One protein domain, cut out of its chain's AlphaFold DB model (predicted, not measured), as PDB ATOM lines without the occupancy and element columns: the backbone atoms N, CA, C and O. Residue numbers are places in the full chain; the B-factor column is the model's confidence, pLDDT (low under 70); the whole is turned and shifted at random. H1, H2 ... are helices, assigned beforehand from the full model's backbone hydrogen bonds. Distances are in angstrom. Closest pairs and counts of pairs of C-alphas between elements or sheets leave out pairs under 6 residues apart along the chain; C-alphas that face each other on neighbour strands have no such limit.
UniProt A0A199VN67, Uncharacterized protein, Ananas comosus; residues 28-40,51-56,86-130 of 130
ATOM      1  N   LEU A  28      17.245 -10.959  -6.671       88.62
ATOM      2  CA  LEU A  28      18.287 -11.307  -7.643       88.62
ATOM      3  C   LEU A  28      18.191 -10.480  -8.938       88.62
ATOM      4  O   LEU A  28      19.216 -10.123  -9.502       88.62
ATOM      5  N   ASP A  29      16.982 -10.087  -9.350       88.69
ATOM      6  CA  ASP A  29      16.752  -9.244 -10.535       88.69
ATOM      7  C   ASP A  29      17.350  -7.830 -10.415       88.69
ATOM      8  O   ASP A  29      17.539  -7.144 -11.418       88.69
ATOM      9  N   GLN A  30      17.628  -7.372  -9.190       88.56
ATOM     10  CA  GLN A  30      18.286  -6.085  -8.935       88.56
ATOM     11  C   GLN A  30      19.815  -6.188  -9.010       88.56
ATOM     12  O   GLN A  30      20.502  -5.166  -9.004       88.56
ATOM     13  N   VAL A  31      20.359  -7.407  -9.046       86.19
ATOM     14  CA  VAL A  31      21.794  -7.667  -9.120       86.19
ATOM     15  C   VAL A  31      22.175  -7.910 -10.584       86.19
ATOM     16  O   VAL A  31      21.583  -8.776 -11.226       86.19
ATOM     17  N   PRO A  32      23.176  -7.197 -11.131       84.25
ATOM     18  CA  PRO A  32      23.623  -7.425 -12.499       84.25
ATOM     19  C   PRO A  32      24.220  -8.828 -12.657       84.25
ATOM     20  O   PRO A  32      24.966  -9.305 -11.787       84.25
ATOM     21  N   ARG A  33      23.923  -9.481 -13.785       85.19
ATOM     22  CA  ARG A  33      24.587 -10.736 -14.147       85.19
ATOM     23  C   ARG A  33      26.019 -10.451 -14.545       85.19
ATOM     24  O   ARG A  33      26.353  -9.375 -15.033       85.19
ATOM     25  N   TRP A  34      26.858 -11.463 -14.411       83.19
ATOM     26  CA  TRP A  34      28.228 -11.428 -14.892       83.19
ATOM     27  C   TRP A  34      28.301 -11.091 -16.385       83.19
ATOM     28  O   TRP A  34      29.098 -10.253 -16.785       83.19
ATOM     29  N   SER A  35      27.401 -11.661 -17.191       80.25
ATOM     30  CA  SER A  35      27.278 -11.362 -18.624       80.25
ATOM     31  C   SER A  35      26.874  -9.917 -18.946       80.25
ATOM     32  O   SER A  35      27.071  -9.469 -20.073       80.25
ATOM     33  N   ASP A  36      26.290  -9.183 -17.994       77.12
ATOM     34  CA  ASP A  36      25.837  -7.805 -18.219       77.12
ATOM     35  C   ASP A  36      26.980  -6.791 -18.033       77.12
ATOM     36  O   ASP A  36      26.886  -5.656 -18.509       77.12
ATOM     37  N   ALA A  37      28.078  -7.194 -17.376       61.00
ATOM     38  CA  ALA A  37      29.245  -6.344 -17.127       61.00
ATOM     39  C   ALA A  37      29.927  -5.881 -18.430       61.00
ATOM     40  O   ALA A  37      30.431  -4.758 -18.495       61.00
ATOM     41  N   ASP A  38      29.838  -6.678 -19.500       53.34
ATOM     42  CA  ASP A  38      30.378  -6.338 -20.822       53.34
ATOM     43  C   ASP A  38      29.644  -5.165 -21.503       53.34
ATOM     44  O   ASP A  38      30.201  -4.509 -22.386       53.34
ATOM     45  N   GLN A  39      28.404  -4.852 -21.102       48.50
ATOM     46  CA  GLN A  39      27.601  -3.809 -21.761       48.50
ATOM     47  C   GLN A  39      27.909  -2.385 -21.276       48.50
ATOM     48  O   GLN A  39      27.498  -1.419 -21.918       48.50
ATOM     49  N   HIS A  40      28.649  -2.231 -20.174       45.84
ATOM     50  CA  HIS A  40      28.990  -0.921 -19.607       45.84
ATOM     51  C   HIS A  40      30.318  -0.336 -20.126       45.84
ATOM     52  O   HIS A  40      30.703   0.770 -19.748       45.84
ATOM     53  N   ALA A  51      29.640   1.514  -9.230       48.94
ATOM     54  CA  ALA A  51      29.332   1.230 -10.632       48.94
ATOM     55  C   ALA A  51      30.586   1.347 -11.514       48.94
ATOM     56  O   ALA A  51      30.810   0.501 -12.373       48.94
ATOM     57  N   ALA A  52      31.464   2.316 -11.235       50.44
ATOM     58  CA  ALA A  52      32.747   2.467 -11.930       50.44
ATOM     59  C   ALA A  52      33.716   1.285 -11.708       50.44
ATOM     60  O   ALA A  52      34.491   0.945 -12.607       50.44
ATOM     61  N   LEU A  53      33.658   0.635 -10.538       52.97
ATOM     62  CA  LEU A  53      34.404  -0.593 -10.258       52.97
ATOM     63  C   LEU A  53      33.914  -1.736 -11.150       52.97
ATOM     64  O   LEU A  53      34.741  -2.375 -11.783       52.97
ATOM     65  N   PHE A  54      32.600  -1.944 -11.269       52.00
ATOM     66  CA  PHE A  54      32.026  -2.993 -12.126       52.00
ATOM     67  C   PHE A  54      32.129  -2.683 -13.628       52.00
ATOM     68  O   PHE A  54      32.307  -3.597 -14.421       52.00
ATOM     69  N   SER A  55      32.114  -1.402 -14.009       49.78
ATOM     70  CA  SER A  55      32.270  -0.930 -15.394       49.78
ATOM     71  C   SER A  55      33.683  -1.139 -15.959       49.78
ATOM     72  O   SER A  55      33.873  -1.048 -17.170       49.78
ATOM     73  N   SER A  56      34.676  -1.373 -15.092       51.00
ATOM     74  CA  SER A  56      36.082  -1.579 -15.472       51.00
ATOM     75  C   SER A  56      36.460  -3.057 -15.623       51.00
ATOM     76  O   SER A  56      37.608  -3.359 -15.948       51.00
ATOM     77  N   HIS A  86      28.482 -18.455 -22.354       83.06
ATOM     78  CA  HIS A  86      27.463 -17.438 -22.095       83.06
ATOM     79  C   HIS A  86      26.261 -17.979 -21.315       83.06
ATOM     80  O   HIS A  86      25.615 -17.214 -20.600       83.06
ATOM     81  N   GLU A  87      25.967 -19.279 -21.415       87.00
ATOM     82  CA  GLU A  87      24.898 -19.892 -20.631       87.00
ATOM     83  C   GLU A  87      25.289 -19.908 -19.152       87.00
ATOM     84  O   GLU A  87      24.517 -19.461 -18.302       87.00
ATOM     85  N   ILE A  88      26.510 -20.349 -18.847       86.06
ATOM     86  CA  ILE A  88      27.044 -20.349 -17.481       86.06
ATOM     87  C   ILE A  88      27.179 -18.916 -16.960       86.06
ATOM     88  O   ILE A  88      26.701 -18.621 -15.867       86.06
ATOM     89  N   ASN A  89      27.761 -18.008 -17.744       83.75
ATOM     90  CA  ASN A  89      27.990 -16.622 -17.329       83.75
ATOM     91  C   ASN A  89      26.678 -15.872 -17.045       83.75
ATOM     92  O   ASN A  89      26.639 -15.033 -16.149       83.75
ATOM     93  N   SER A  90      25.579 -16.209 -17.727       84.38
ATOM     94  CA  SER A  90      24.258 -15.622 -17.445       84.38
ATOM     95  C   SER A  90      23.667 -16.027 -16.086       84.38
ATOM     96  O   SER A  90      22.763 -15.361 -15.580       84.38
ATOM     97  N   LYS A  91      24.189 -17.100 -15.479       86.56
ATOM     98  CA  LYS A  91      23.754 -17.637 -14.181       86.56
ATOM     99  C   LYS A  91      24.637 -17.161 -13.022       86.56
ATOM    100  O   LYS A  91      24.340 -17.460 -11.868       86.56
ATOM    101  N   ILE A  92      25.725 -16.446 -13.307       86.56
ATOM    102  CA  ILE A  92      26.667 -15.940 -12.303       86.56
ATOM    103  C   ILE A  92      26.336 -14.482 -12.007       86.56
ATOM    104  O   ILE A  92      26.132 -13.684 -12.915       86.56
ATOM    105  N   TYR A  93      26.324 -14.125 -10.726       86.69
ATOM    106  CA  TYR A  93      26.076 -12.768 -10.253       86.69
ATOM    107  C   TYR A  93      27.193 -12.362  -9.295       86.69
ATOM    108  O   TYR A  93      27.665 -13.178  -8.497       86.69
ATOM    109  N   LEU A  94      27.593 -11.092  -9.344       85.50
ATOM    110  CA  LEU A  94      28.526 -10.510  -8.386       85.50
ATOM    111  C   LEU A  94      27.822  -9.386  -7.633       85.50
ATOM    112  O   LEU A  94      27.414  -8.387  -8.216       85.50
ATOM    113  N   TRP A  95      27.702  -9.543  -6.318       85.25
ATOM    114  CA  TRP A  95      26.995  -8.594  -5.470       85.25
ATOM    115  C   TRP A  95      27.802  -8.247  -4.225       85.25
ATOM    116  O   TRP A  95      28.416  -9.110  -3.596       85.25
ATOM    117  N   ARG A  96      27.784  -6.965  -3.853       83.19
ATOM    118  CA  ARG A  96      28.449  -6.445  -2.659       83.19
ATOM    119  C   ARG A  96      27.394  -5.966  -1.664       83.19
ATOM    120  O   ARG A  96      26.905  -4.847  -1.763       83.19
ATOM    121  N   GLY A  97      27.072  -6.808  -0.688       85.81
ATOM    122  CA  GLY A  97      26.070  -6.520   0.335       85.81
ATOM    123  C   GLY A  97      26.080  -7.545   1.466       85.81
ATOM    124  O   GLY A  97      26.977  -8.386   1.549       85.81
ATOM    125  N   ASN A  98      25.095  -7.457   2.362       85.81
ATOM    126  CA  ASN A  98      24.896  -8.451   3.412       85.81
ATOM    127  C   ASN A  98      24.162  -9.675   2.827       85.81
ATOM    128  O   ASN A  98      23.014  -9.514   2.430       85.81
ATOM    129  N   PRO A  99      24.747 -10.889   2.799       84.88
ATOM    130  CA  PRO A  99      24.115 -12.071   2.199       84.88
ATOM    131  C   PRO A  99      22.729 -12.401   2.769       84.88
ATOM    132  O   PRO A  99      21.909 -12.977   2.066       84.88
ATOM    133  N   TRP A 100      22.437 -12.003   4.012       88.50
ATOM    134  CA  TRP A 100      21.125 -12.203   4.640       88.50
ATOM    135  C   TRP A 100      20.009 -11.343   4.049       88.50
ATOM    136  O   TRP A 100      18.838 -11.654   4.232       88.50
ATOM    137  N   ASN A 101      20.374 -10.280   3.342       89.56
ATOM    138  CA  ASN A 101      19.431  -9.372   2.716       89.56
ATOM    139  C   ASN A 101      19.060  -9.834   1.303       89.56
ATOM    140  O   ASN A 101      18.222  -9.199   0.678       89.56
ATOM    141  N   LEU A 102      19.683 -10.895   0.782       89.62
ATOM    142  CA  LEU A 102      19.424 -11.384  -0.567       89.62
ATOM    143  C   LEU A 102      18.227 -12.346  -0.574       89.62
ATOM    144  O   LEU A 102      18.225 -13.352   0.136       89.62
ATOM    145  N   GLU A 103      17.225 -12.057  -1.399       91.06
ATOM    146  CA  GLU A 103      16.078 -12.936  -1.635       91.06
ATOM    147  C   GLU A 103      16.454 -14.006  -2.668       91.06
ATOM    148  O   GLU A 103      16.372 -13.794  -3.879       91.06
ATOM    149  N   VAL A 104      16.924 -15.150  -2.167       89.31
ATOM    150  CA  VAL A 104      17.341 -16.326  -2.946       89.31
ATOM    151  C   VAL A 104      16.891 -17.612  -2.260       89.31
ATOM    152  O   VAL A 104      16.579 -17.623  -1.070       89.31
ATOM    153  N   ASP A 105      16.906 -18.721  -3.001       90.75
ATOM    154  CA  ASP A 105      16.475 -20.029  -2.493       90.75
ATOM    155  C   ASP A 105      17.354 -20.536  -1.325       90.75
ATOM    156  O   ASP A 105      16.868 -21.245  -0.442       90.75
ATOM    157  N   ALA A 106      18.644 -20.172  -1.289       88.12
ATOM    158  CA  ALA A 106      19.542 -20.507  -0.184       88.12
ATOM    159  C   ALA A 106      20.670 -19.482  -0.002       88.12
ATOM    160  O   ALA A 106      21.194 -18.917  -0.956       88.12
ATOM    161  N   VAL A 107      21.112 -19.310   1.242       87.06
ATOM    162  CA  VAL A 107      22.309 -18.530   1.572       87.06
ATOM    163  C   VAL A 107      23.312 -19.450   2.254       87.06
ATOM    164  O   VAL A 107      22.991 -20.127   3.233       87.06
ATOM    165  N   VAL A 108      24.540 -19.481   1.738       87.25
ATOM    166  CA  VAL A 108      25.622 -20.289   2.307       87.25
ATOM    167  C   VAL A 108      26.299 -19.512   3.432       87.25
ATOM    168  O   VAL A 108      26.769 -18.392   3.245       87.25
ATOM    169  N   ASN A 109      26.383 -20.132   4.607       84.62
ATOM    170  CA  ASN A 109      27.114 -19.605   5.754       84.62
ATOM    171  C   ASN A 109      28.378 -20.435   5.975       84.62
ATOM    172  O   ASN A 109      28.287 -21.635   6.241       84.62
ATOM    173  N   SER A 110      29.555 -19.810   5.924       84.25
ATOM    174  CA  SER A 110      30.769 -20.492   6.362       84.25
ATOM    175  C   SER A 110      30.779 -20.563   7.893       84.25
ATOM    176  O   SER A 110      30.710 -19.569   8.614       84.25
ATOM    177  N   THR A 111      30.828 -21.778   8.417       84.12
ATOM    178  CA  THR A 111      30.915 -22.029   9.854       84.12
ATOM    179  C   THR A 111      32.051 -22.998  10.132       84.12
ATOM    180  O   THR A 111      32.524 -23.696   9.238       84.12
ATOM    181  N   ASN A 112      32.496 -23.039  11.383       82.00
ATOM    182  CA  ASN A 112      33.332 -24.134  11.858       82.00
ATOM    183  C   ASN A 112      32.525 -25.438  11.991       82.00
ATOM    184  O   ASN A 112      31.294 -25.431  11.941       82.00
ATOM    185  N   GLU A 113      33.224 -26.544  12.234       86.44
ATOM    186  CA  GLU A 113      32.678 -27.897  12.415       86.44
ATOM    187  C   GLU A 113      31.643 -27.948  13.541       86.44
ATOM    188  O   GLU A 113      30.665 -28.688  13.485       86.44
ATOM    189  N   ALA A 114      31.841 -27.113  14.561       80.19
ATOM    190  CA  ALA A 114      30.932 -27.004  15.686       80.19
ATOM    191  C   ALA A 114      29.611 -26.295  15.334       80.19
ATOM    192  O   ALA A 114      28.708 -26.291  16.160       80.19
ATOM    193  N   SER A 115      29.474 -25.691  14.148       78.88
ATOM    194  CA  SER A 115      28.300 -24.900  13.735       78.88
ATOM    195  C   SER A 115      27.980 -23.708  14.659       78.88
ATOM    196  O   SER A 115      26.865 -23.191  14.669       78.88
ATOM    197  N   LEU A 116      28.960 -23.264  15.459       68.31
ATOM    198  CA  LEU A 116      28.774 -22.282  16.539       68.31
ATOM    199  C   LEU A 116      29.384 -20.910  16.234       68.31
ATOM    200  O   LEU A 116      29.129 -19.952  16.965       68.31
ATOM    201  N   ARG A 117      30.216 -20.791  15.193       60.91
ATOM    202  CA  ARG A 117      30.868 -19.524  14.830       60.91
ATOM    203  C   ARG A 117      30.448 -19.081  13.440       60.91
ATOM    204  O   ARG A 117      30.633 -19.802  12.472       60.91
ATOM    205  N   ARG A 118      29.922 -17.860  13.366       55.44
ATOM    206  CA  ARG A 118      29.630 -17.154  12.116       55.44
ATOM    207  C   ARG A 118      30.938 -16.546  11.608       55.44
ATOM    208  O   ARG A 118      31.404 -15.570  12.192       55.44
ATOM    209  N   SER A 119      31.533 -17.122  10.572       51.03
ATOM    210  CA  SER A 119      32.668 -16.520   9.865       51.03
ATOM    211  C   SER A 119      32.254 -16.333   8.413       51.03
ATOM    212  O   SER A 119      31.906 -17.294   7.753       51.03
ATOM    213  N   PHE A 120      32.238 -15.108   7.898       51.03
ATOM    214  CA  PHE A 120      31.683 -14.839   6.568       51.03
ATOM    215  C   PHE A 120      32.745 -14.962   5.466       51.03
ATOM    216  O   PHE A 120      33.745 -14.248   5.495       51.03
ATOM    217  N   LEU A 121      32.492 -15.813   4.468       46.28
ATOM    218  CA  LEU A 121      33.060 -15.731   3.119       46.28
ATOM    219  C   LEU A 121      31.987 -16.244   2.140       46.28
ATOM    220  O   LEU A 121      31.522 -17.371   2.269       46.28
ATOM    221  N   VAL A 122      31.543 -15.402   1.205       45.03
ATOM    222  CA  VAL A 122      30.480 -15.722   0.233       45.03
ATOM    223  C   VAL A 122      31.114 -16.149  -1.089       45.03
ATOM    224  O   VAL A 122      31.935 -15.403  -1.615       45.03
ATOM    225  N   LEU A 123      30.700 -17.292  -1.649       43.38
ATOM    226  CA  LEU A 123      30.766 -17.552  -3.094       43.38
ATOM    227  C   LEU A 123      29.782 -18.654  -3.534       43.38
ATOM    228  O   LEU A 123      29.730 -19.722  -2.929       43.38
ATOM    229  N   PHE A 124      29.081 -18.335  -4.630       46.81
ATOM    230  CA  PHE A 124      28.142 -19.100  -5.466       46.81
ATOM    231  C   PHE A 124      26.795 -19.537  -4.870       46.81
ATOM    232  O   PHE A 124      26.730 -20.321  -3.926       46.81
ATOM    233  N   LEU A 125      25.708 -19.147  -5.551       46.62
ATOM    234  CA  LEU A 125      24.525 -19.997  -5.626       46.62
ATOM    235  C   LEU A 125      24.015 -20.103  -7.066       46.62
ATOM    236  O   LEU A 125      23.861 -19.107  -7.767       46.62
ATOM    237  N   LEU A 126      23.825 -21.363  -7.452       44.66
ATOM    238  CA  LEU A 126      23.340 -21.881  -8.720       44.66
ATOM    239  C   LEU A 126      21.930 -21.379  -9.032       44.66
ATOM    240  O   LEU A 126      21.042 -21.449  -8.182       44.66
ATOM    241  N   ASP A 127      21.731 -20.966 -10.282       42.59
ATOM    242  CA  ASP A 127      20.402 -20.901 -10.877       42.59
ATOM    243  C   ASP A 127      19.762 -22.302 -10.901       42.59
ATOM    244  O   ASP A 127      20.445 -23.331 -10.951       42.59
ATOM    245  N   ARG A 128      18.435 -22.298 -10.796       43.94
ATOM    246  CA  ARG A 128      17.501 -23.416 -10.623       43.94
ATOM    247  C   ARG A 128      17.973 -24.744 -11.239       43.94
ATOM    248  O   ARG A 128      18.146 -24.864 -12.446       43.94
ATOM    249  N   LEU A 129      18.069 -25.787 -10.407       37.91
ATOM    250  CA  LEU A 129      18.046 -27.177 -10.875       37.91
ATOM    251  C   LEU A 129      16.632 -27.498 -11.383       37.91
ATOM    252  O   LEU A 129      15.777 -27.925 -10.606       37.91
ATOM    253  N   THR A 130      16.388 -27.286 -12.673       41.22
ATOM    254  CA  THR A 130      15.288 -27.920 -13.414       41.22
ATOM    255  C   THR A 130      15.785 -28.396 -14.759       41.22
ATOM    256  O   THR A 130      16.355 -27.547 -15.477       41.22
TER     257      THR A 130
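This is residues 28 to 40, 51 to 56 and 86 to 130 of the 130 residues of an uncharacterized protein of Ananas comosus (UniProt A0A199VN67). Little regular structure: three short helices, H1, H2 and H3, sit together at one end, and the long stretch 90 to 130, with no named element, runs away from them as a wide loop out to Ala 114 and folds back. The class is all helix, yet the named elements hold only 16 of the 64 printed residues. The whole is flat and loose, spanning 44 by 33 by 17 A, with a radius of gyration of the C-alphas of 14.1 A.

H1, residues 34 to 40, begins at C-alpha 34 (28.228, -11.428, -14.892) and is 11.5 A long. H2 is residues 51 to 55, 6.0 A. H3, residues 86 to 89, 4.9 A, ends at C-alpha 89 (27.990, -16.622, -17.329).

H1 touches H2, the closest C-alphas being those of His 40 and Ser 55, 5.3 A apart. H1 only just touches H3, with 3 pairs of C-alphas within 8 A, the closest Ser 35 and Asn 89 at 5.5 A. H2 and H3 are apart. In H2 the O i to N i+4 pair is within hydrogen-bond range; in H1 0 of 3 are, with 2 of 4 O i to N i+3 pairs; H3 is too short.

The C-alphas farthest apart, Gln 39 and Ala 114, are 44.2 A apart. Residues 41 to 50 and 57 to 85 are not printed, with C-alpha gaps of 9.2 A and 19.2 A. Residues 37 to 40, 51 to 56 and 116 to 130 have pLDDT under 70.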